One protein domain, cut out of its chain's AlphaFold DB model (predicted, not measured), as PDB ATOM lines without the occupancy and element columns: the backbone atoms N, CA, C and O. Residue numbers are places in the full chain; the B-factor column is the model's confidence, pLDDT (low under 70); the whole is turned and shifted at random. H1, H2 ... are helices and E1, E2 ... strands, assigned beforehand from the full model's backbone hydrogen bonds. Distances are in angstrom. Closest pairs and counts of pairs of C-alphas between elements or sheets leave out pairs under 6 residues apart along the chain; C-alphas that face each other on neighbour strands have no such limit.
ATOM      1  N   ALA A 101     145.354  82.901 207.933       89.62
ATOM      2  CA  ALA A 101     144.903  84.005 207.080       89.62
ATOM      3  C   ALA A 101     145.242  83.746 205.600       89.62
ATOM      4  O   ALA A 101     144.382  83.882 204.733       89.62
ATOM      5  N   THR A 102     146.459  83.270 205.308       90.12
ATOM      6  CA  THR A 102     146.842  82.880 203.939       90.12
ATOM      7  C   THR A 102     146.035  81.695 203.407       90.12
ATOM      8  O   THR A 102     145.739  81.674 202.217       90.12
ATOM      9  N   TYR A 103     145.641  80.746 204.265       92.31
ATOM     10  CA  TYR A 103     144.741  79.652 203.887       92.31
ATOM     11  C   TYR A 103     143.327  80.160 203.576       92.31
ATOM     12  O   TYR A 103     142.821  79.895 202.490       92.31
ATOM     13  N   ASN A 104     142.726  80.951 204.472       92.81
ATOM     14  CA  ASN A 104     141.387  81.518 204.290       92.81
ATOM     15  C   ASN A 104     141.299  82.385 203.025       92.81
ATOM     16  O   ASN A 104     140.301  82.324 202.311       92.81
ATOM     17  N   TRP A 105     142.352  83.151 202.713       94.31
ATOM     18  CA  TRP A 105     142.421  83.939 201.482       94.31
ATOM     19  C   TRP A 105     142.439  83.071 200.214       94.31
ATOM     20  O   TRP A 105     141.741  83.383 199.252       94.31
ATOM     21  N   HIS A 106     143.196  81.968 200.197       91.94
ATOM     22  CA  HIS A 106     143.182  81.064 199.041       91.94
ATOM     23  C   HIS A 106     141.858  80.305 198.943       91.94
ATOM     24  O   HIS A 106     141.313  80.213 197.852       91.94
ATOM     25  N   LEU A 107     141.278  79.865 200.066       92.75
ATOM     26  CA  LEU A 107     139.947  79.252 200.089       92.75
ATOM     27  C   LEU A 107     138.878  80.200 199.510       92.75
ATOM     28  O   LEU A 107     138.066  79.772 198.703       92.75
ATOM     29  N   PHE A 108     138.926  81.489 199.853       94.25
ATOM     30  CA  PHE A 108     138.081  82.542 199.274       94.25
ATOM     31  C   PHE A 108     138.303  82.743 197.764       94.25
ATOM     32  O   PHE A 108     137.348  82.847 196.993       94.25
ATOM     33  N   HIS A 109     139.564  82.789 197.332       91.38
ATOM     34  CA  HIS A 109     139.939  83.010 195.935       91.38
ATOM     35  C   HIS A 109     139.696  81.776 195.037       91.38
ATOM     36  O   HIS A 109     139.539  81.904 193.823       91.38
ATOM     37  N   GLU A 110     139.666  80.574 195.612       90.19
ATOM     38  CA  GLU A 110     139.546  79.299 194.890       90.19
ATOM     39  C   GLU A 110     138.166  78.631 195.066       90.19
ATOM     40  O   GLU A 110     137.881  77.666 194.358       90.19
ATOM     41  N   ALA A 111     137.284  79.170 195.925       90.56
ATOM     42  CA  ALA A 111     135.927  78.664 196.186       90.56
ATOM     43  C   ALA A 111     135.097  78.428 194.912       90.56
ATOM     44  O   ALA A 111     134.433  77.403 194.783       90.56
ATOM     45  N   HIS A 112     135.173  79.362 193.957       91.69
ATOM     46  CA  HIS A 112     134.415  79.332 192.703       91.69
ATOM     47  C   HIS A 112     135.361  79.494 191.518       91.69
ATOM     48  O   HIS A 112     135.828  80.594 191.219       91.69
ATOM     49  N   GLY A 113     135.652  78.386 190.833       86.62
ATOM     50  CA  GLY A 113     136.813  78.266 189.943       86.62
ATOM     51  C   GLY A 113     136.906  79.256 188.771       86.62
ATOM     52  O   GLY A 113     138.012  79.466 188.269       86.62
ATOM     53  N   ASP A 114     135.793  79.865 188.340       91.12
ATOM     54  CA  ASP A 114     135.757  80.905 187.297       91.12
ATOM     55  C   ASP A 114     135.287  82.293 187.765       91.12
ATOM     56  O   ASP A 114     135.533  83.265 187.049       91.12
ATOM     57  N   LEU A 115     134.706  82.428 188.965       94.75
ATOM     58  CA  LEU A 115     134.151  83.690 189.480       94.75
ATOM     59  C   LEU A 115     135.166  84.839 189.427       94.75
ATOM     60  O   LEU A 115     134.890  85.896 188.862       94.75
ATOM     61  N   TRP A 116     136.387  84.604 189.914       93.12
ATOM     62  CA  TRP A 116     137.451  85.612 189.914       93.12
ATOM     63  C   TRP A 116     137.964  85.996 188.522       93.12
ATOM     64  O   TRP A 116     138.484  87.099 188.355       93.12
ATOM     65  N   ASN A 117     137.750  85.165 187.496       92.25
ATOM     66  CA  ASN A 117     138.052  85.545 186.114       92.25
ATOM     67  C   ASN A 117     137.004  86.524 185.557       92.25
ATOM     68  O   ASN A 117     137.342  87.406 184.769       92.25
ATOM     69  N   MET A 118     135.742  86.374 185.971       94.50
ATOM     70  CA  MET A 118     134.626  87.234 185.557       94.50
ATOM     71  C   MET A 118     134.672  88.570 186.302       94.50
ATOM     72  O   MET A 118     134.702  89.623 185.665       94.50
ATOM     73  N   LEU A 119     134.824  88.527 187.632       95.62
ATOM     74  CA  LEU A 119     135.091  89.708 188.460       95.62
ATOM     75  C   LEU A 119     136.362  90.435 187.995       95.62
ATOM     76  O   LEU A 119     136.362  91.657 187.907       95.62
ATOM     77  N   GLY A 120     137.415  89.709 187.602       92.88
ATOM     78  CA  GLY A 120     138.608  90.288 186.979       92.88
ATOM     79  C   GLY A 120     138.283  91.145 185.749       92.88
ATOM     80  O   GLY A 120     138.736  92.284 185.663       92.88
ATOM     81  N   GLY A 121     137.439  90.650 184.838       90.88
ATOM     82  CA  GLY A 121     136.979  91.404 183.663       90.88
ATOM     83  C   GLY A 121     136.185  92.679 183.992       90.88
ATOM     84  O   GLY A 121     136.214  93.629 183.206       90.88
ATOM     85  N   ILE A 122     135.531  92.714 185.158       93.94
ATOM     86  CA  ILE A 122     134.786  93.869 185.682       93.94
ATOM     87  C   ILE A 122     135.727  94.884 186.357       93.94
ATOM     88  O   ILE A 122     135.629  96.077 186.085       93.94
ATOM     89  N   ILE A 123     136.657  94.435 187.211       94.88
ATOM     90  CA  ILE A 123     137.403  95.325 188.126       94.88
ATOM     91  C   ILE A 123     138.785  95.769 187.606       94.88
ATOM     92  O   ILE A 123     139.261  96.845 187.971       94.88
ATOM     93  N   ILE A 124     139.427  95.003 186.712       91.69
ATOM     94  CA  ILE A 124     140.732  95.361 186.111       91.69
ATOM     95  C   ILE A 124     140.747  96.725 185.380       91.69
ATOM     96  O   ILE A 124     141.765  97.419 185.509       91.69
ATOM     97  N   PRO A 125     139.687  97.155 184.655       90.19
ATOM     98  CA  PRO A 125     139.615  98.477 184.013       90.19
ATOM     99  C   PRO A 125     139.681  99.659 184.991       90.19
ATOM    100  O   PRO A 125     140.151 100.739 184.621       90.19
ATOM    101  N   LEU A 126     139.241  99.428 186.234       91.81
ATOM    102  CA  LEU A 126     139.215 100.375 187.353       91.81
ATOM    103  C   LEU A 126     140.492 100.307 188.212       91.81
ATOM    104  O   LEU A 126     140.510 100.751 189.353       91.81
ATOM    105  N   GLU A 127     141.558  99.709 187.673       92.00
ATOM    106  CA  GLU A 127     142.858  99.521 188.333       92.00
ATOM    107  C   GLU A 127     142.826  98.668 189.615       92.00
ATOM    108  O   GLU A 127     143.830  98.547 190.313       92.00
ATOM    109  N   LEU A 128     141.724  97.963 189.881       94.94
ATOM    110  CA  LEU A 128     141.633  96.951 190.932       94.94
ATOM    111  C   LEU A 128     142.213  95.613 190.447       94.94
ATOM    112  O   LEU A 128     142.146  95.266 189.267       94.94
ATOM    113  N   THR A 129     142.832  94.849 191.346       93.56
ATOM    114  CA  THR A 129     143.403  93.520 191.060       93.56
ATOM    115  C   THR A 129     143.269  92.617 192.280       93.56
ATOM    116  O   THR A 129     143.847  92.897 193.329       93.56
ATOM    117  N   CYS A 130     142.531  91.513 192.149       93.56
ATOM    118  CA  CYS A 130     142.571  90.432 193.130       93.56
ATOM    119  C   CYS A 130     143.808  89.560 192.854       93.56
ATOM    120  O   CYS A 130     144.098  89.249 191.700       93.56
ATOM    121  N   ALA A 131     144.573  89.222 193.892       90.94
ATOM    122  CA  ALA A 131     145.810  88.447 193.790       90.94
ATOM    123  C   ALA A 131     145.898  87.418 194.927       90.94
ATOM    124  O   ALA A 131     145.118  87.459 195.873       90.94
ATOM    125  N   THR A 132     146.893  86.526 194.905       88.38
ATOM    126  CA  THR A 132     147.087  85.445 195.902       88.38
ATOM    127  C   THR A 132     147.408  85.918 197.334       88.38
ATOM    128  O   THR A 132     147.651  85.101 198.220       88.38
ATOM    129  N   ASN A 133     147.422  87.229 197.583       89.75
ATOM    130  CA  ASN A 133     147.762  87.844 198.867       89.75
ATOM    131  C   ASN A 133     146.888  89.068 199.227       89.75
ATOM    132  O   ASN A 133     147.311  89.877 200.058       89.75
ATOM    133  N   GLY A 134     145.741  89.256 198.566       94.25
ATOM    134  CA  GLY A 134     144.800  90.349 198.837       94.25
ATOM    135  C   GLY A 134     144.213  91.020 197.589       94.25
ATOM    136  O   GLY A 134     144.661  90.794 196.460       94.25
ATOM    137  N   LEU A 135     143.249  91.914 197.810       96.50
ATOM    138  CA  LEU A 135     142.807  92.911 196.836       96.50
ATOM    139  C   LEU A 135     143.803  94.080 196.816       96.50
ATOM    140  O   LEU A 135     144.229  94.567 197.867       96.50
ATOM    141  N   HIS A 136     144.171  94.532 195.620       96.31
ATOM    142  CA  HIS A 136     145.136  95.605 195.396       96.31
ATOM    143  C   HIS A 136     144.576  96.671 194.453       96.31
ATOM    144  O   HIS A 136     143.885  96.347 193.488       96.31
ATOM    145  N   LEU A 137     144.962  97.925 194.689       95.50
ATOM    146  CA  LEU A 137     144.801  99.030 193.745       95.50
ATOM    147  C   LEU A 137     146.139  99.246 193.029       95.50
ATOM    148  O   LEU A 137     147.191  99.266 193.680       95.50
ATOM    149  N   ARG A 138     146.122  99.362 191.700       92.25
ATOM    150  CA  ARG A 138     147.305  99.695 190.894       92.25
ATOM    151  C   ARG A 138     147.500 101.217 190.856       92.25
ATOM    152  O   ARG A 138     146.590 101.985 191.150       92.25
ATOM    153  N   ILE A 139     148.715 101.645 190.523       89.94
ATOM    154  CA  ILE A 139     149.059 103.048 190.268       89.94
ATOM    155  C   ILE A 139     149.517 103.140 188.810       89.94
ATOM    156  O   ILE A 139     150.659 102.770 188.509       89.94
ATOM    157  N   LYS A 140     148.645 103.622 187.916       82.75
ATOM    158  CA  LYS A 140     148.880 103.772 186.465       82.75
ATOM    159  C   LYS A 140     150.287 104.245 186.082       82.75
ATOM    160  O   LYS A 140     150.995 103.567 185.337       82.75
ATOM    161  N   ASP A 141     150.713 105.374 186.651       78.62
ATOM    162  CA  ASP A 141     152.011 106.010 186.390       78.62
ATOM    163  C   ASP A 141     153.200 105.086 186.677       78.62
ATOM    164  O   ASP A 141     154.250 105.214 186.054       78.62
ATOM    165  N   VAL A 142     153.040 104.139 187.603       80.06
ATOM    166  CA  VAL A 142     154.073 103.172 187.995       80.06
ATOM    167  C   VAL A 142     153.966 101.887 187.172       80.06
ATOM    168  O   VAL A 142     154.997 101.315 186.822       80.06
ATOM    169  N   GLU A 143     152.753 101.448 186.811       81.38
ATOM    170  CA  GLU A 143     152.520 100.215 186.037       81.38
ATOM    171  C   GLU A 143     153.234 100.238 184.673       81.38
ATOM    172  O   GLU A 143     153.753  99.208 184.238       81.38
ATOM    173  N   THR A 144     153.350 101.418 184.050       78.31
ATOM    174  CA  THR A 144     154.091 101.620 182.786       78.31
ATOM    175  C   THR A 144     155.604 101.377 182.888       78.31
ATOM    176  O   THR A 144     156.241 101.103 181.872       78.31
ATOM    177  N   TYR A 145     156.185 101.430 184.094       74.69
ATOM    178  CA  TYR A 145     157.614 101.184 184.340       74.69
ATOM    179  C   TYR A 145     157.871  99.850 185.046       74.69
ATOM    180  O   TYR A 145     158.857  99.175 184.747       74.69
ATOM    181  N   ASN A 146     157.017  99.459 185.998       76.12
ATOM    182  CA  ASN A 146     157.125  98.188 186.704       76.12
ATOM    183  C   ASN A 146     155.766  97.746 187.278       76.12
ATOM    184  O   ASN A 146     155.183  98.425 188.126       76.12
ATOM    185  N   LYS A 147     155.281  96.574 186.847       74.56
ATOM    186  CA  LYS A 147     153.934  96.084 187.182       74.56
ATOM    187  C   LYS A 147     153.778  95.641 188.643       74.56
ATOM    188  O   LYS A 147     152.704  95.822 189.188       74.56
ATOM    189  N   LEU A 148     154.809  95.092 189.300       75.94
ATOM    190  CA  LEU A 148     154.681  94.608 190.692       75.94
ATOM    191  C   LEU A 148     154.645  95.734 191.752       75.94
ATOM    192  O   LEU A 148     153.832  95.657 192.672       75.94
ATOM    193  N   PRO A 149     155.486  96.787 191.686       78.12
ATOM    194  CA  PRO A 149     155.502  97.832 192.709       78.12
ATOM    195  C   PRO A 149     154.354  98.839 192.615       78.12
ATOM    196  O   PRO A 149     154.135  99.567 193.588       78.12
ATOM    197  N   SER A 150     153.635  98.886 191.485       83.56
ATOM    198  CA  SER A 150     152.444  99.728 191.323       83.56
ATOM    199  C   SER A 150     151.268  99.256 192.183       83.56
ATOM    200  O   SER A 150     150.364 100.043 192.431       83.56
ATOM    201  N   TRP A 151     151.278  98.010 192.672       90.94
ATOM    202  CA  TRP A 151     150.195  97.458 193.488       90.94
ATOM    203  C   TRP A 151     150.310  97.870 194.959       90.94
ATOM    204  O   TRP A 151     151.321  97.619 195.629       90.94
ATOM    205  N   VAL A 152     149.232  98.431 195.497       94.31
ATOM    206  CA  VAL A 152     149.054  98.740 196.921       94.31
ATOM    207  C   VAL A 152     147.951  97.834 197.458       94.31
ATOM    208  O   VAL A 152     146.825  97.890 196.971       94.31
ATOM    209  N   LYS A 153     148.263  96.973 198.438       95.81
ATOM    210  CA  LYS A 153     147.261  96.081 199.042       95.81
ATOM    211  C   LYS A 153     146.243  96.917 199.818       95.81
ATOM    212  O   LYS A 153     146.624  97.659 200.719       95.81
ATOM    213  N   MET A 154     144.972  96.761 199.476       96.56
ATOM    214  CA  MET A 154     143.832  97.389 200.147       96.56
ATOM    215  C   MET A 154     143.411  96.543 201.351       96.56
ATOM    216  O   MET A 154     143.274  97.049 202.462       96.56
ATOM    217  N   THR A 155     143.267  95.231 201.146       96.19
ATOM    218  CA  THR A 155     142.946  94.262 202.199       96.19
ATOM    219  C   THR A 155     143.254  92.824 201.761       96.19
ATOM    220  O   THR A 155     143.355  92.539 200.571       96.19
ATOM    221  N   ASP A 156     143.396  91.926 202.728       95.06
ATOM    222  CA  ASP A 156     143.417  90.462 202.609       95.06
ATOM    223  C   ASP A 156     142.320  89.796 203.469       95.06
ATOM    224  O   ASP A 156     142.392  88.609 203.774       95.06
ATOM    225  N   ASP A 157     141.288  90.562 203.837       95.38
ATOM    226  CA  ASP A 157     140.061  90.083 204.478       95.38
ATOM    227  C   ASP A 157     138.962  89.856 203.414       95.38
ATOM    228  O   ASP A 157     138.497  90.833 202.816       95.38
ATOM    229  N   PRO A 158     138.525  88.602 203.174       95.88
ATOM    230  CA  PRO A 158     137.444  88.273 202.245       95.88
ATOM    231  C   PRO A 158     136.167  89.100 202.420       95.88
ATOM    232  O   PRO A 158     135.609  89.567 201.427       95.88
ATOM    233  N   ALA A 159     135.723  89.337 203.659       95.62
ATOM    234  CA  ALA A 159     134.466  90.041 203.916       95.62
ATOM    235  C   ALA A 159     134.550  91.503 203.453       95.62
ATOM    236  O   ALA A 159     133.648  92.009 202.788       95.62
ATOM    237  N   ARG A 160     135.688  92.161 203.713       97.12
ATOM    238  CA  ARG A 160     135.954  93.533 203.250       97.12
ATOM    239  C   ARG A 160     136.164  93.638 201.742       97.12
ATOM    240  O   ARG A 160     135.976  94.721 201.195       97.12
ATOM    241  N   VAL A 161     136.560  92.556 201.066       97.38
ATOM    242  CA  VAL A 161     136.603  92.519 199.595       97.38
ATOM    243  C   VAL A 161     135.195  92.443 199.021       97.38
ATOM    244  O   VAL A 161     134.891  93.218 198.119       97.38
ATOM    245  N   LEU A 162     134.335  91.564 199.540       97.50
ATOM    246  CA  LEU A 162     132.965  91.416 199.041       97.50
ATOM    247  C   LEU A 162     132.139  92.690 199.277       97.50
ATOM    248  O   LEU A 162     131.581  93.223 198.319       97.50
ATOM    249  N   ASP A 163     132.193  93.264 200.483       97.94
ATOM    250  CA  ASP A 163     131.581  94.562 200.820       97.94
ATOM    251  C   ASP A 163     132.079  95.688 199.883       97.94
ATOM    252  O   ASP A 163     131.286  96.371 199.230       97.94
ATOM    253  N   TYR A 164     133.399  95.807 199.673       98.06
ATOM    254  CA  TYR A 164     133.954  96.794 198.734       98.06
ATOM    255  C   TYR A 164     133.585  96.541 197.261       98.06
ATOM    256  O   TYR A 164     133.592  97.479 196.459       98.06
ATOM    257  N   LEU A 165     133.263  95.308 196.869       97.81
ATOM    258  CA  LEU A 165     132.781  94.975 195.525       97.81
ATOM    259  C   LEU A 165     131.249  95.052 195.400       97.81
ATOM    260  O   LEU A 165     130.739  94.932 194.285       97.81
ATOM    261  N   GLY A 166     130.519  95.306 196.491       97.50
ATOM    262  CA  GLY A 166     129.053  95.290 196.525       97.50
ATOM    263  C   GLY A 166     128.449  93.894 196.346       97.50
ATOM    264  O   GLY A 166     127.335  93.783 195.849       97.50
ATOM    265  N   LEU A 167     129.200  92.848 196.694       97.25
ATOM    266  CA  LEU A 167     128.826  91.443 196.541       97.25
ATOM    267  C   LEU A 167     128.320  90.864 197.869       97.25
ATOM    268  O   LEU A 167     128.867  91.170 198.929       97.25
ATOM    269  N   ASP A 168     127.316  89.986 197.814       96.62
ATOM    270  CA  ASP A 168     126.797  89.318 199.013       96.62
ATOM    271  C   ASP A 168     127.849  88.372 199.624       96.62
ATOM    272  O   ASP A 168     128.464  87.558 198.923       96.62
ATOM    273  N   SER A 169     128.074  88.510 200.934       94.50
ATOM    274  CA  SER A 169     129.091  87.755 201.671       94.50
ATOM    275  C   SER A 169     128.712  86.292 201.869       94.50
ATOM    276  O   SER A 169     129.565  85.419 201.720       94.50
ATOM    277  N   ASP A 170     127.456  86.012 202.207       93.69
ATOM    278  CA  ASP A 170     127.012  84.666 202.567       93.69
ATOM    279  C   ASP A 170     126.828  83.819 201.306       93.69
ATOM    280  O   ASP A 170     127.275  82.669 201.262       93.69
ATOM    281  N   GLN A 171     126.294  84.412 200.231       93.06
ATOM    282  CA  GLN A 171     126.163  83.752 198.933       93.06
ATOM    283  C   GLN A 171     127.525  83.308 198.372       93.06
ATOM    284  O   GLN A 171     127.614  82.212 197.815       93.06
ATOM    285  N   ASN A 172     128.608  84.069 198.594       92.94
ATOM    286  CA  ASN A 172     129.961  83.667 198.181       92.94
ATOM    287  C   ASN A 172     130.416  82.338 198.809       92.94
ATOM    288  O   ASN A 172     131.202  81.611 198.205       92.94
ATOM    289  N   TRP A 173     129.960  82.012 200.020       93.62
ATOM    290  CA  TRP A 173     130.328  80.770 200.708       93.62
ATOM    291  C   TRP A 173     129.364  79.610 200.426       93.62
ATOM    292  O   TRP A 173     129.641  78.475 200.818       93.62
ATOM    293  N   THR A 174     128.266  79.859 199.705       93.56
ATOM    294  CA  THR A 174     127.360  78.812 199.211       93.56
ATOM    295  C   THR A 174     127.745  78.340 197.802       93.56
ATOM    296  O   THR A 174     128.155  79.155 196.977       93.56
ATOM    297  N   PRO A 175     127.606  77.042 197.472       93.81
ATOM    298  CA  PRO A 175     127.697  76.578 196.089       93.81
ATOM    299  C   PRO A 175     126.544  77.130 195.238       93.81
ATOM    300  O   PRO A 175     125.383  77.019 195.629       93.81
ATOM    301  N   PHE A 176     126.849  77.655 194.051       94.75
ATOM    302  CA  PHE A 176     125.835  78.017 193.055       94.75
ATOM    303  C   PHE A 176     125.157  76.761 192.481       94.75
ATOM    304  O   PHE A 176     125.820  75.747 192.256       94.75
ATOM    305  N   MET A 177     123.840  76.814 192.244       93.62
ATOM    306  CA  MET A 177     123.075  75.671 191.714       93.62
ATOM    307  C   MET A 177     123.221  75.531 190.193       93.62
ATOM    308  O   MET A 177     123.182  74.422 189.659       93.62
ATOM    309  N   SER A 178     123.423  76.649 189.497       95.25
ATOM    310  CA  SER A 178     123.626  76.741 188.052       95.25
ATOM    311  C   SER A 178     124.764  77.707 187.699       95.25
ATOM    312  O   SER A 178     125.317  78.404 188.554       95.25
ATOM    313  N   TRP A 179     125.128  77.760 186.416       94.75
ATOM    314  CA  TRP A 179     126.020  78.807 185.912       94.75
ATOM    315  C   TRP A 179     125.348  80.180 185.935       94.75
ATOM    316  O   TRP A 179     126.013  81.143 186.303       94.75
ATOM    317  N   ASP A 180     124.053  80.266 185.625       95.69
ATOM    318  CA  ASP A 180     123.295  81.519 185.661       95.69
ATOM    319  C   ASP A 180     123.290  82.161 187.053       95.69
ATOM    320  O   ASP A 180     123.510  83.363 187.151       95.69
ATOM    321  N   ASP A 181     123.166  81.380 188.134       96.25
ATOM    322  CA  ASP A 181     123.256  81.913 189.506       96.25
ATOM    323  C   ASP A 181     124.631  82.549 189.788       96.25
ATOM    324  O   ASP A 181     124.720  83.604 190.416       96.25
ATOM    325  N   MET A 182     125.714  81.920 189.312       96.62
ATOM    326  CA  MET A 182     127.082  82.430 189.468       96.62
ATOM    327  C   MET A 182     127.328  83.670 188.594       96.62
ATOM    328  O   MET A 182     128.054  84.579 189.005       96.62
ATOM    329  N   MET A 183     126.729  83.719 187.401       96.50
ATOM    330  CA  MET A 183     126.834  84.856 186.484       96.50
ATOM    331  C   MET A 183     126.042  86.057 187.006       96.50
ATOM    332  O   MET A 183     126.579  87.161 187.063       96.50
ATOM    333  N   ALA A 184     124.809  85.831 187.466       96.50
ATOM    334  CA  ALA A 184     123.978  86.837 188.115       96.50
ATOM    335  C   ALA A 184     124.662  87.386 189.371       96.50
ATOM    336  O   ALA A 184     124.759  88.601 189.531       96.50
ATOM    337  N   TYR A 185     125.239  86.520 190.210       97.56
ATOM    338  CA  TYR A 185     126.040  86.955 191.354       97.56
ATOM    339  C   TYR A 185     127.228  87.834 190.931       97.56
ATOM    340  O   TYR A 185     127.398  88.930 191.466       97.56
ATOM    341  N   ALA A 186     128.009  87.427 189.924       97.31
ATOM    342  CA  ALA A 186     129.101  88.252 189.397       97.31
ATOM    343  C   ALA A 186     128.613  89.612 188.849       97.31
ATOM    344  O   ALA A 186     129.299  90.623 189.019       97.31
ATOM    345  N   ALA A 187     127.421  89.647 188.248       96.69
ATOM    346  CA  ALA A 187     126.773  90.854 187.740       96.69
ATOM    347  C   ALA A 187     126.234  91.786 188.846       96.69
ATOM    348  O   ALA A 187     126.130  92.988 188.610       96.69
ATOM    349  N   THR A 188     125.972  91.295 190.070       97.25
ATOM    350  CA  THR A 188     125.611  92.169 191.213       97.25
ATOM    351  C   THR A 188     126.760  93.058 191.699       97.25
ATOM    352  O   THR A 188     126.516  94.016 192.433       97.25
ATOM    353  N   CYS A 189     128.004  92.794 191.276       97.88
ATOM    354  CA  CYS A 189     129.148  93.637 191.614       97.88
ATOM    355  C   CYS A 189     128.865  95.103 191.254       97.88
ATOM    356  O   CYS A 189     128.538  95.419 190.109       97.88
ATOM    357  N   ARG A 190     129.069  96.034 192.197       97.44
ATOM    358  CA  ARG A 190     128.717  97.457 192.010       97.44
ATOM    359  C   ARG A 190     129.415  98.135 190.827       97.44
ATOM    360  O   ARG A 190     128.972  99.196 190.402       97.44
ATOM    361  N   PHE A 191     130.490  97.536 190.319       97.00
ATOM    362  CA  PHE A 191     131.281  97.999 189.181       97.00
ATOM    363  C   PHE A 191     130.875  97.370 187.831       97.00
ATOM    364  O   PHE A 191     131.505  97.663 186.817       97.00
ATOM    365  N   HIS A 192     129.873  96.486 187.794       96.25
ATOM    366  CA  HIS A 192     129.469  95.788 186.574       96.25
ATOM    367  C   HIS A 192     128.792  96.727 185.563       96.25
ATOM    368  O   HIS A 192     127.785  97.359 185.868       96.25
ATOM    369  N   ASP A 193     129.329  96.785 184.344       94.25
ATOM    370  CA  ASP A 193     128.774  97.539 183.217       94.25
ATOM    371  C   ASP A 193     128.454  96.566 182.063       94.25
ATOM    372  O   ASP A 193     129.383  96.130 181.371       94.25
ATOM    373  N   PRO A 194     127.176  96.198 181.842       90.62
ATOM    374  CA  PRO A 194     126.784  95.370 180.700       90.62
ATOM    375  C   PRO A 194     126.997  96.096 179.363       90.62
ATOM    376  O   PRO A 194     127.499  95.516 178.397       90.62
ATOM    377  N   GLY A 195     126.706  97.401 179.321       85.00
ATOM    378  CA  GLY A 195     126.866  98.248 178.138       85.00
ATOM    379  C   GLY A 195     128.318  98.351 177.664       85.00
ATOM    380  O   GLY A 195     128.575  98.417 176.457       85.00
ATOM    381  N   ARG A 196     129.290  98.261 178.581       82.81
ATOM    382  CA  ARG A 196     130.725  98.194 178.256       82.81
ATOM    383  C   ARG A 196     131.071  97.022 177.333       82.81
ATOM    384  O   ARG A 196     131.991  97.163 176.524       82.81
ATOM    385  N   TRP A 197     130.337  95.906 177.386       76.00
ATOM    386  CA  TRP A 197     130.564  94.769 176.485       76.00
ATOM    387  C   TRP A 197     130.369  95.154 175.009       76.00
ATOM    388  O   TRP A 197     131.191  94.789 174.169       76.00
ATOM    389  N   ARG A 198     129.378  96.011 174.710       72.12
ATOM    390  CA  ARG A 198     129.083  96.531 173.355       72.12
ATOM    391  C   ARG A 198     130.229  97.335 172.724       72.12
ATOM    392  O   ARG A 198     130.231  97.552 171.518       72.12
ATOM    393  N   SER A 199     131.166  97.839 173.530       61.19
ATOM    394  CA  SER A 199     132.218  98.770 173.083       61.19
ATOM    395  C   SER A 199     133.593  98.120 172.897       61.19
ATOM    396  O   SER A 199     134.540  98.804 172.495       61.19
ATOM    397  N   ARG A 200     133.733  96.821 173.194       58.19
ATOM    398  CA  ARG A 200     135.041  96.157 173.299       58.19
ATOM    399  C   ARG A 200     135.851  96.175 171.994       58.19
ATOM    400  O   ARG A 200     137.061  96.396 172.042       58.19
ATOM    401  N   ASP A 201     135.203  96.064 170.836       49.59
ATOM    402  CA  ASP A 201     135.870  96.074 169.520       49.59
ATOM    403  C   ASP A 201     136.567  97.389 169.152       49.59
ATOM    404  O   ASP A 201     137.351  97.424 168.204       49.59
ATOM    405  N   LYS A 202     136.308  98.473 169.893       42.66
ATOM    406  CA  LYS A 202     136.864  99.806 169.608       42.66
ATOM    407  C   LYS A 202     138.012 100.216 170.536       42.66
ATOM    408  O   LYS A 202     138.685 101.193 170.227       42.66
ATOM    409  N   GLN A 203     138.265  99.489 171.632       43.34
ATOM    410  CA  GLN A 203     139.370  99.781 172.568       43.34
ATOM    411  C   GLN A 203     140.569  98.833 172.405       43.34
ATOM    412  O   GLN A 203     141.713  99.287 172.428       43.34
ATOM    413  N   ASP A 204     140.341  97.537 172.164       45.28
ATOM    414  CA  ASP A 204     141.397  96.504 172.217       45.28
ATOM    415  C   ASP A 204     142.410  96.564 171.032       45.28
ATOM    416  O   ASP A 204     143.336  95.752 170.953       45.28
ATOM    417  N   GLY A 205     142.280  97.539 170.119       33.84
ATOM    418  CA  GLY A 205     143.198  97.771 168.994       33.84
ATOM    419  C   GLY A 205     144.571  98.347 169.377       33.84
ATOM    420  O   GLY A 205     145.535  98.145 168.638       33.84
ATOM    421  N   LYS A 237     136.312  90.959 169.835       67.12
ATOM    422  CA  LYS A 237     137.662  90.376 169.719       67.12
ATOM    423  C   LYS A 237     138.390  90.264 171.061       67.12
ATOM    424  O   LYS A 237     139.376  90.950 171.323       67.12
ATOM    425  N   LEU A 238     137.954  89.294 171.865       72.75
ATOM    426  CA  LEU A 238     138.607  88.793 173.072       72.75
ATOM    427  C   LEU A 238     140.133  88.779 172.958       72.75
ATOM    428  O   LEU A 238     140.699  88.292 171.974       72.75
ATOM    429  N   LYS A 239     140.812  89.186 174.027       79.06
ATOM    430  CA  LYS A 239     142.271  89.109 174.150       79.06
ATOM    431  C   LYS A 239     142.781  87.662 174.112       79.06
ATOM    432  O   LYS A 239     142.067  86.743 174.493       79.06
ATOM    433  N   HIS A 240     144.042  87.437 173.714       77.75
ATOM    434  CA  HIS A 240     144.643  86.091 173.634       77.75
ATOM    435  C   HIS A 240     144.406  85.231 174.892       77.75
ATOM    436  O   HIS A 240     143.989  84.082 174.763       77.75
ATOM    437  N   ASN A 241     144.626  85.783 176.091       79.44
ATOM    438  CA  ASN A 241     144.416  85.053 177.346       79.44
ATOM    439  C   ASN A 241     142.934  84.717 177.572       79.44
ATOM    440  O   ASN A 241     142.634  83.591 177.956       79.44
ATOM    441  N   ASP A 242     142.022  85.643 177.270       83.62
ATOM    442  CA  ASP A 242     140.574  85.439 177.393       83.62
ATOM    443  C   ASP A 242     140.087  84.366 176.407       83.62
ATOM    444  O   ASP A 242     139.383  83.443 176.807       83.62
ATOM    445  N   ARG A 243     140.549  84.401 175.146       84.62
ATOM    446  CA  ARG A 243     140.291  83.348 174.139       84.62
ATOM    447  C   ARG A 243     140.807  81.990 174.613       84.62
ATOM    448  O   ARG A 243     140.101  80.988 174.544       84.62
ATOM    449  N   ALA A 244     142.033  81.954 175.135       86.06
ATOM    450  CA  ALA A 244     142.649  80.741 175.667       86.06
ATOM    451  C   ALA A 244     141.998  80.248 176.974       86.06
ATOM    452  O   ALA A 244     142.193  79.081 177.329       86.06
ATOM    453  N   ARG A 245     141.255  81.112 177.679       86.12
ATOM    454  CA  ARG A 245     140.437  80.792 178.854       86.12
ATOM    455  C   ARG A 245     139.081  80.236 178.421       86.12
ATOM    456  O   ARG A 245     138.802  79.098 178.779       86.12
ATOM    457  N   ALA A 246     138.314  80.945 177.592       87.88
ATOM    458  CA  ALA A 246     137.026  80.487 177.054       87.88
ATOM    459  C   ALA A 246     137.144  79.108 176.377       87.88
ATOM    460  O   ALA A 246     136.442  78.169 176.747       87.88
ATOM    461  N   ALA A 247     138.151  78.909 175.516       87.94
ATOM    462  CA  ALA A 247     138.408  77.623 174.857       87.94
ATOM    463  C   ALA A 247     138.763  76.449 175.804       87.94
ATOM    464  O   ALA A 247     138.874  75.308 175.354       87.94
ATOM    465  N   LYS A 248     138.992  76.701 177.102       89.38
ATOM    466  CA  LYS A 248     139.364  75.689 178.113       89.38
ATOM    467  C   LYS A 248     138.417  75.626 179.310       89.38
ATOM    468  O   LYS A 248     138.514  74.679 180.089       89.38
ATOM    469  N   ARG A 249     137.557  76.627 179.496       91.56
ATOM    470  CA  ARG A 249     136.776  76.847 180.715       91.56
ATOM    471  C   ARG A 249     135.304  77.099 180.366       91.56
ATOM    472  O   ARG A 249     134.970  78.214 179.975       91.56
ATOM    473  N   PRO A 250     134.428  76.082 180.488       93.25
ATOM    474  CA  PRO A 250     133.046  76.181 180.024       93.25
ATOM    475  C   PRO A 250     132.212  77.280 180.699       93.25
ATOM    476  O   PRO A 250     131.417  77.916 180.019       93.25
ATOM    477  N   ALA A 251     132.423  77.562 181.989       93.44
ATOM    478  CA  ALA A 251     131.690  78.631 182.667       93.44
ATOM    479  C   ALA A 251     132.158  80.021 182.195       93.44
ATOM    480  O   ALA A 251     131.330  80.833 181.792       93.44
ATOM    481  N   PHE A 252     133.469  80.284 182.116       93.19
ATOM    482  CA  PHE A 252     133.961  81.531 181.505       93.19
ATOM    483  C   PHE A 252     133.548  81.683 180.026       93.19
ATOM    484  O   PHE A 252     133.289  82.793 179.578       93.19
ATOM    485  N   HIS A 253     133.448  80.590 179.265       93.25
ATOM    486  CA  HIS A 253     132.896  80.607 177.904       93.25
ATOM    487  C   HIS A 253     131.412  81.006 177.897       93.25
ATOM    488  O   HIS A 253     131.011  81.832 177.084       93.25
ATOM    489  N   TYR A 254     130.606  80.460 178.811       94.75
ATOM    490  CA  TYR A 254     129.187  80.795 178.947       94.75
ATOM    491  C   TYR A 254     128.969  82.265 179.337       94.75
ATOM    492  O   TYR A 254     128.110  82.936 178.770       94.75
ATOM    493  N   TRP A 255     129.788  82.789 180.254       94.44
ATOM    494  CA  TRP A 255     129.772  84.201 180.656       94.44
ATOM    495  C   TRP A 255     129.949  85.146 179.461       94.44
ATOM    496  O   TRP A 255     129.203  86.110 179.317       94.44
ATOM    497  N   ILE A 256     130.918  84.849 178.596       91.12
ATOM    498  CA  ILE A 256     131.299  85.708 177.473       91.12
ATOM    499  C   ILE A 256     130.365  85.554 176.263       91.12
ATOM    500  O   ILE A 256     129.962  86.560 175.683       91.12
ATOM    501  N   ASP A 257     130.032  84.318 175.882       90.12
ATOM    502  CA  ASP A 257     129.353  84.026 174.609       90.12
ATOM    503  C   ASP A 257     127.823  83.916 174.751       90.12
ATOM    504  O   ASP A 257     127.119  83.954 173.743       90.12
ATOM    505  N   THR A 258     127.298  83.796 175.979       93.31
ATOM    506  CA  THR A 258     125.857  83.614 176.236       93.31
ATOM    507  C   THR A 258     125.300  84.630 177.230       93.31
ATOM    508  O   THR A 258     124.320  85.299 176.915       93.31
ATOM    509  N   TYR A 259     125.916  84.785 178.408       94.94
ATOM    510  CA  TYR A 259     125.380  85.651 179.462       94.94
ATOM    511  C   TYR A 259     125.529  87.139 179.115       94.94
ATOM    512  O   TYR A 259     124.528  87.828 178.940       94.94
ATOM    513  N   LEU A 260     126.758  87.648 178.950       92.75
ATOM    514  CA  LEU A 260     126.981  89.071 178.651       92.75
ATOM    515  C   LEU A 260     126.206  89.577 177.415       92.75
ATOM    516  O   LEU A 260     125.672  90.678 177.504       92.75
ATOM    517  N   PRO A 261     126.077  88.821 176.300       91.75
ATOM    518  CA  PRO A 261     125.236  89.210 175.164       91.75
ATOM    519  C   PRO A 261     123.730  89.276 175.468       91.75
ATOM    520  O   PRO A 261     123.036  90.090 174.862       91.75
ATOM    521  N   ALA A 262     123.217  88.442 176.378       92.75
ATOM    522  CA  ALA A 262     121.795  88.401 176.729       92.75
ATOM    523  C   ALA A 262     121.372  89.550 177.662       92.75
ATOM    524  O   ALA A 262     120.266  90.066 177.524       92.75
ATOM    525  N   TYR A 263     122.262  89.981 178.561       93.06
ATOM    526  CA  TYR A 263     122.001  91.020 179.569       93.06
ATOM    527  C   TYR A 263     122.580  92.401 179.186       93.06
ATOM    528  O   TYR A 263     122.804  93.256 180.035       93.06
ATOM    529  N   LEU A 264     122.814  92.654 177.890       90.44
ATOM    530  CA  LEU A 264     123.422  93.892 177.361       90.44
ATOM    531  C   LEU A 264     122.663  95.203 177.646       90.44
ATOM    532  O   LEU A 264     123.228  96.282 177.439       90.44
ATOM    533  N   ASP A 265     121.394  95.108 178.044       90.38
ATOM    534  CA  ASP A 265     120.499  96.229 178.360       90.38
ATOM    535  C   ASP A 265     120.100  96.273 179.849       90.38
ATOM    536  O   ASP A 265     119.245  97.072 180.241       90.38
ATOM    537  N   ASP A 266     120.733  95.448 180.691       92.56
ATOM    538  CA  ASP A 266     120.563  95.511 182.142       92.56
ATOM    539  C   ASP A 266     121.083  96.840 182.709       92.56
ATOM    540  O   ASP A 266     121.985  97.489 182.171       92.56
ATOM    541  N   THR A 267     120.516  97.249 183.845       92.94
ATOM    542  CA  THR A 267     120.938  98.473 184.534       92.94
ATOM    543  C   THR A 267     122.367  98.307 185.066       92.94
ATOM    544  O   THR A 267     122.593  97.395 185.863       92.94
ATOM    545  N   PRO A 268     123.327  99.181 184.695       94.38
ATOM    546  CA  PRO A 268     124.685  99.112 185.222       94.38
ATOM    547  C   PRO A 268     124.723  99.204 186.748       94.38
ATOM    548  O   PRO A 268     123.911  99.889 187.378       94.38
ATOM    549  N   GLY A 269     125.713  98.546 187.349       93.56
ATOM    550  CA  GLY A 269     125.977  98.616 188.778       93.56
ATOM    551  C   GLY A 269     126.147 100.063 189.257       93.56
ATOM    552  O   GLY A 269     126.624 100.938 188.534       93.56
ATOM    553  N   LYS A 270     125.785 100.316 190.518       93.75
ATOM    554  CA  LYS A 270     125.763 101.644 191.171       93.75
ATOM    555  C   LYS A 270     127.020 102.510 190.951       93.75
ATOM    556  O   LYS A 270     126.952 103.733 191.037       93.75
ATOM    557  N   ASN A 271     128.165 101.875 190.724       95.56
ATOM    558  CA  ASN A 271     129.494 102.466 190.611       95.56
ATOM    559  C   ASN A 271     130.179 102.115 189.265       95.56
ATOM    560  O   ASN A 271     131.374 102.352 189.109       95.56
ATOM    561  N   ALA A 272     129.442 101.563 188.294       93.12
ATOM    562  CA  ALA A 272     129.950 101.033 187.023       93.12
ATOM    563  C   ALA A 272     130.711 102.050 186.158       93.12
ATOM    564  O   ALA A 272     131.693 101.701 185.507       93.12
ATOM    565  N   HIS A 273     130.284 103.315 186.175       93.94
ATOM    566  CA  HIS A 273     130.867 104.384 185.358       93.94
ATOM    567  C   HIS A 273     131.833 105.302 186.134       93.94
ATOM    568  O   HIS A 273     132.126 106.401 185.666       93.94
ATOM    569  N   MET A 274     132.315 104.888 187.314       94.50
ATOM    570  CA  MET A 274     133.302 105.671 188.072       94.50
ATOM    571  C   MET A 274     134.617 105.835 187.303       94.50
ATOM    572  O   MET A 274     135.108 104.889 186.678       94.50
ATOM    573  N   THR A 275     135.250 107.005 187.414       94.12
ATOM    574  CA  THR A 275     136.621 107.184 186.916       94.12
ATOM    575  C   THR A 275     137.640 106.487 187.824       94.12
ATOM    576  O   THR A 275     137.360 106.121 188.968       94.12
ATOM    577  N   ARG A 276     138.870 106.309 187.329       91.06
ATOM    578  CA  ARG A 276     139.964 105.695 188.106       91.06
ATOM    579  C   ARG A 276     140.330 106.549 189.324       91.06
ATOM    580  O   ARG A 276     140.615 106.016 190.391       91.06
ATOM    581  N   GLU A 277     140.258 107.864 189.175       93.31
ATOM    582  CA  GLU A 277     140.473 108.862 190.222       93.31
ATOM    583  C   GLU A 277     139.378 108.781 191.296       93.31
ATOM    584  O   GLU A 277     139.681 108.772 192.488       93.31
ATOM    585  N   GLU A 278     138.113 108.625 190.893       96.44
ATOM    586  CA  GLU A 278     137.004 108.409 191.829       96.44
ATOM    587  C   GLU A 278     137.143 107.077 192.585       96.44
ATOM    588  O   GLU A 278     136.870 107.024 193.784       96.44
ATOM    589  N   VAL A 279     137.604 106.006 191.924       96.62
ATOM    590  CA  VAL A 279     137.862 104.702 192.569       96.62
ATOM    591  C   VAL A 279     139.029 104.781 193.559       96.62
ATOM    592  O   VAL A 279     138.968 104.142 194.610       96.62
ATOM    593  N   ILE A 280     140.057 105.595 193.291       95.75
ATOM    594  CA  ILE A 280     141.136 105.872 194.254       95.75
ATOM    595  C   ILE A 280     140.581 106.549 195.515       95.75
ATOM    596  O   ILE A 280     140.895 106.113 196.625       95.75
ATOM    597  N   GLU A 281     139.740 107.575 195.378       97.00
ATOM    598  CA  GLU A 281     139.186 108.292 196.536       97.00
ATOM    599  C   GLU A 281     138.105 107.484 197.288       97.00
ATOM    600  O   GLU A 281     138.048 107.538 198.519       97.00
ATOM    601  N   ASP A 282     137.308 106.655 196.605       97.62
ATOM    602  CA  ASP A 282     136.393 105.696 197.250       97.62
ATOM    603  C   ASP A 282     137.158 104.599 198.013       97.62
ATOM    604  O   ASP A 282     136.822 104.293 199.159       97.62
ATOM    605  N   ALA A 283     138.257 104.081 197.451       97.25
ATOM    606  CA  ALA A 283     139.150 103.152 198.142       97.25
ATOM    607  C   ALA A 283     139.786 103.784 199.393       97.25
ATOM    608  O   ALA A 283     139.754 103.182 200.469       97.25
ATOM    609  N   LYS A 284     140.316 105.011 199.292       97.38
ATOM    610  CA  LYS A 284     140.820 105.775 200.450       97.38
ATOM    611  C   LYS A 284     139.756 105.928 201.534       97.38
ATOM    612  O   LYS A 284     140.024 105.661 202.702       97.38
ATOM    613  N   LYS A 285     138.534 106.298 201.149       97.81
ATOM    614  CA  LYS A 285     137.403 106.488 202.067       97.81
ATOM    615  C   LYS A 285     136.947 105.188 202.743       97.81
ATOM    616  O   LYS A 285     136.580 105.222 203.914       97.81
ATOM    617  N   PHE A 286     136.964 104.059 202.034       97.94
ATOM    618  CA  PHE A 286     136.490 102.767 202.548       97.94
ATOM    619  C   PHE A 286     137.544 102.009 203.377       97.94
ATOM    620  O   PHE A 286     137.205 101.354 204.369       97.94
ATOM    621  N   PHE A 287     138.823 102.071 202.989       97.00
ATOM    622  CA  PHE A 287     139.928 101.396 203.692       97.00
ATOM    623  C   PHE A 287     140.658 102.293 204.708       97.00
ATOM    624  O   PHE A 287     141.381 101.776 205.561       97.00
ATOM    625  N   GLY A 288     140.418 103.605 204.671       96.19
ATOM    626  CA  GLY A 288     140.849 104.569 205.680       96.19
ATOM    627  C   GLY A 288     142.332 104.940 205.635       96.19
ATOM    628  O   GLY A 288     143.112 104.471 204.802       96.19
ATOM    629  N   ASP A 289     142.724 105.791 206.582       95.88
ATOM    630  CA  ASP A 289     144.004 106.514 206.615       95.88
ATOM    631  C   ASP A 289     145.247 105.624 206.471       95.88
ATOM    632  O   ASP A 289     146.248 106.045 205.889       95.88
ATOM    633  N   LEU A 290     145.194 104.379 206.960       94.81
ATOM    634  CA  LEU A 290     146.288 103.412 206.844       94.81
ATOM    635  C   LEU A 290     146.517 102.955 205.392       94.81
ATOM    636  O   LEU A 290     147.665 102.736 204.997       94.81
ATOM    637  N   PHE A 291     145.455 102.810 204.598       96.19
ATOM    638  CA  PHE A 291     145.563 102.543 203.163       96.19
ATOM    639  C   PHE A 291     145.942 103.819 202.404       96.19
ATOM    640  O   PHE A 291     146.894 103.784 201.625       96.19
ATOM    641  N   THR A 292     145.283 104.948 202.694       96.50
ATOM    642  CA  THR A 292     145.581 106.264 202.097       96.50
ATOM    643  C   THR A 292     147.064 106.608 202.214       96.50
ATOM    644  O   THR A 292     147.727 106.844 201.204       96.50
ATOM    645  N   SER A 293     147.616 106.516 203.429       96.06
ATOM    646  CA  SER A 293     149.034 106.766 203.699       96.06
ATOM    647  C   SER A 293     149.928 105.830 202.886       96.06
ATOM    648  O   SER A 293     150.849 106.288 202.224       96.06
ATOM    649  N   GLN A 294     149.649 104.521 202.864       94.88
ATOM    650  CA  GLN A 294     150.446 103.563 202.085       94.88
ATOM    651  C   GLN A 294     150.385 103.814 200.573       94.88
ATOM    652  O   GLN A 294     151.393 103.616 199.887       94.88
TER     653      GLN A 294
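What this domain is: This is residues 101 to 205 and 237 to 294 of the 329 residues of an uncharacterized protein of Exophiala xenobiotica (UniProt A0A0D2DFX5). A small three-stranded sheet lies toward one end of a rounded body, with H1, H4 and H10 set round it and H11 beside strand E3. H2, near the middle of the whole, joins it to a second group of helices, H6, H9 and H8, at the other end. The printed part has 163 residues, eleven named helices and three named strands, in the order H1 H2 E1 E2 H3 E3 H4 to H11, and is mostly helix. It is compact, with a radius of gyration of the C-alphas of 15.7 A and spans of 43 by 38 by 29 A.

How they stand to each other: The antiparallel sheet runs E1, residues 128 to 131, E2, residues 134 to 137, and E3, residues 152 to 155. E1 and E2 form a hairpin, with N 129 and O 136 2.8 A apart; between E2 and E3, N 137 and O 152 are 2.9 A apart. In two layers, H1, residues 101 to 110, H4, residues 158 to 165, and H10, residues 276 to 287, are on one face. H4 has a height over the sheet of 9.0 A. H11, residues 289 to 294, and H2, residues 115 to 126, only graze the sheet; H3, residues 140 to 143, is not on it. The hub, H9, residues 250 to 262, touches H6, residues 179 to 187, at a steep tilt of 64 degrees, closest at C-alphas 179 and 251, 6.5 A. H9 only just touches H2, with 3 pairs of C-alphas within 8 A, the closest Met 118 and Phe 252, 7.0 A. It touches H8, residues 240 to 246, only at the corner, C-alphas 246 and 253 being 4.2 A apart. H7, residues 195 to 202, is close to H9 but not clearly touching, at 7.1 A between C-alphas 197 and 260. H5, residues 169 to 173, only just touches H4, only at the corner, with 3 pairs. Every O i to N i+4 pair is within hydrogen-bond range in H1, H4, H6, H8, H10 and H11; H2 has 6 of 8, H9 6 of 9, H5 0 of 1 and H7 0 of 4, with O i to N i+3 pairs 1 of 2 and 4 of 5.

Where its parts are: H1 begins at C-alpha 101, (144.903, 84.005, 207.080), and H11 ends at C-alpha 294, (150.446, 103.563, 202.085). H2 is 17.6 A long, H9 16.9 A and H10 16.2 A.

The domain as a whole: Residues 206 to 236 are not printed, and C-alphas 205 and 237 are 9.3 A apart across the cut. The link from H9 to H10 is long. Residues 199 to 205 and 237 are under 70 in pLDDT.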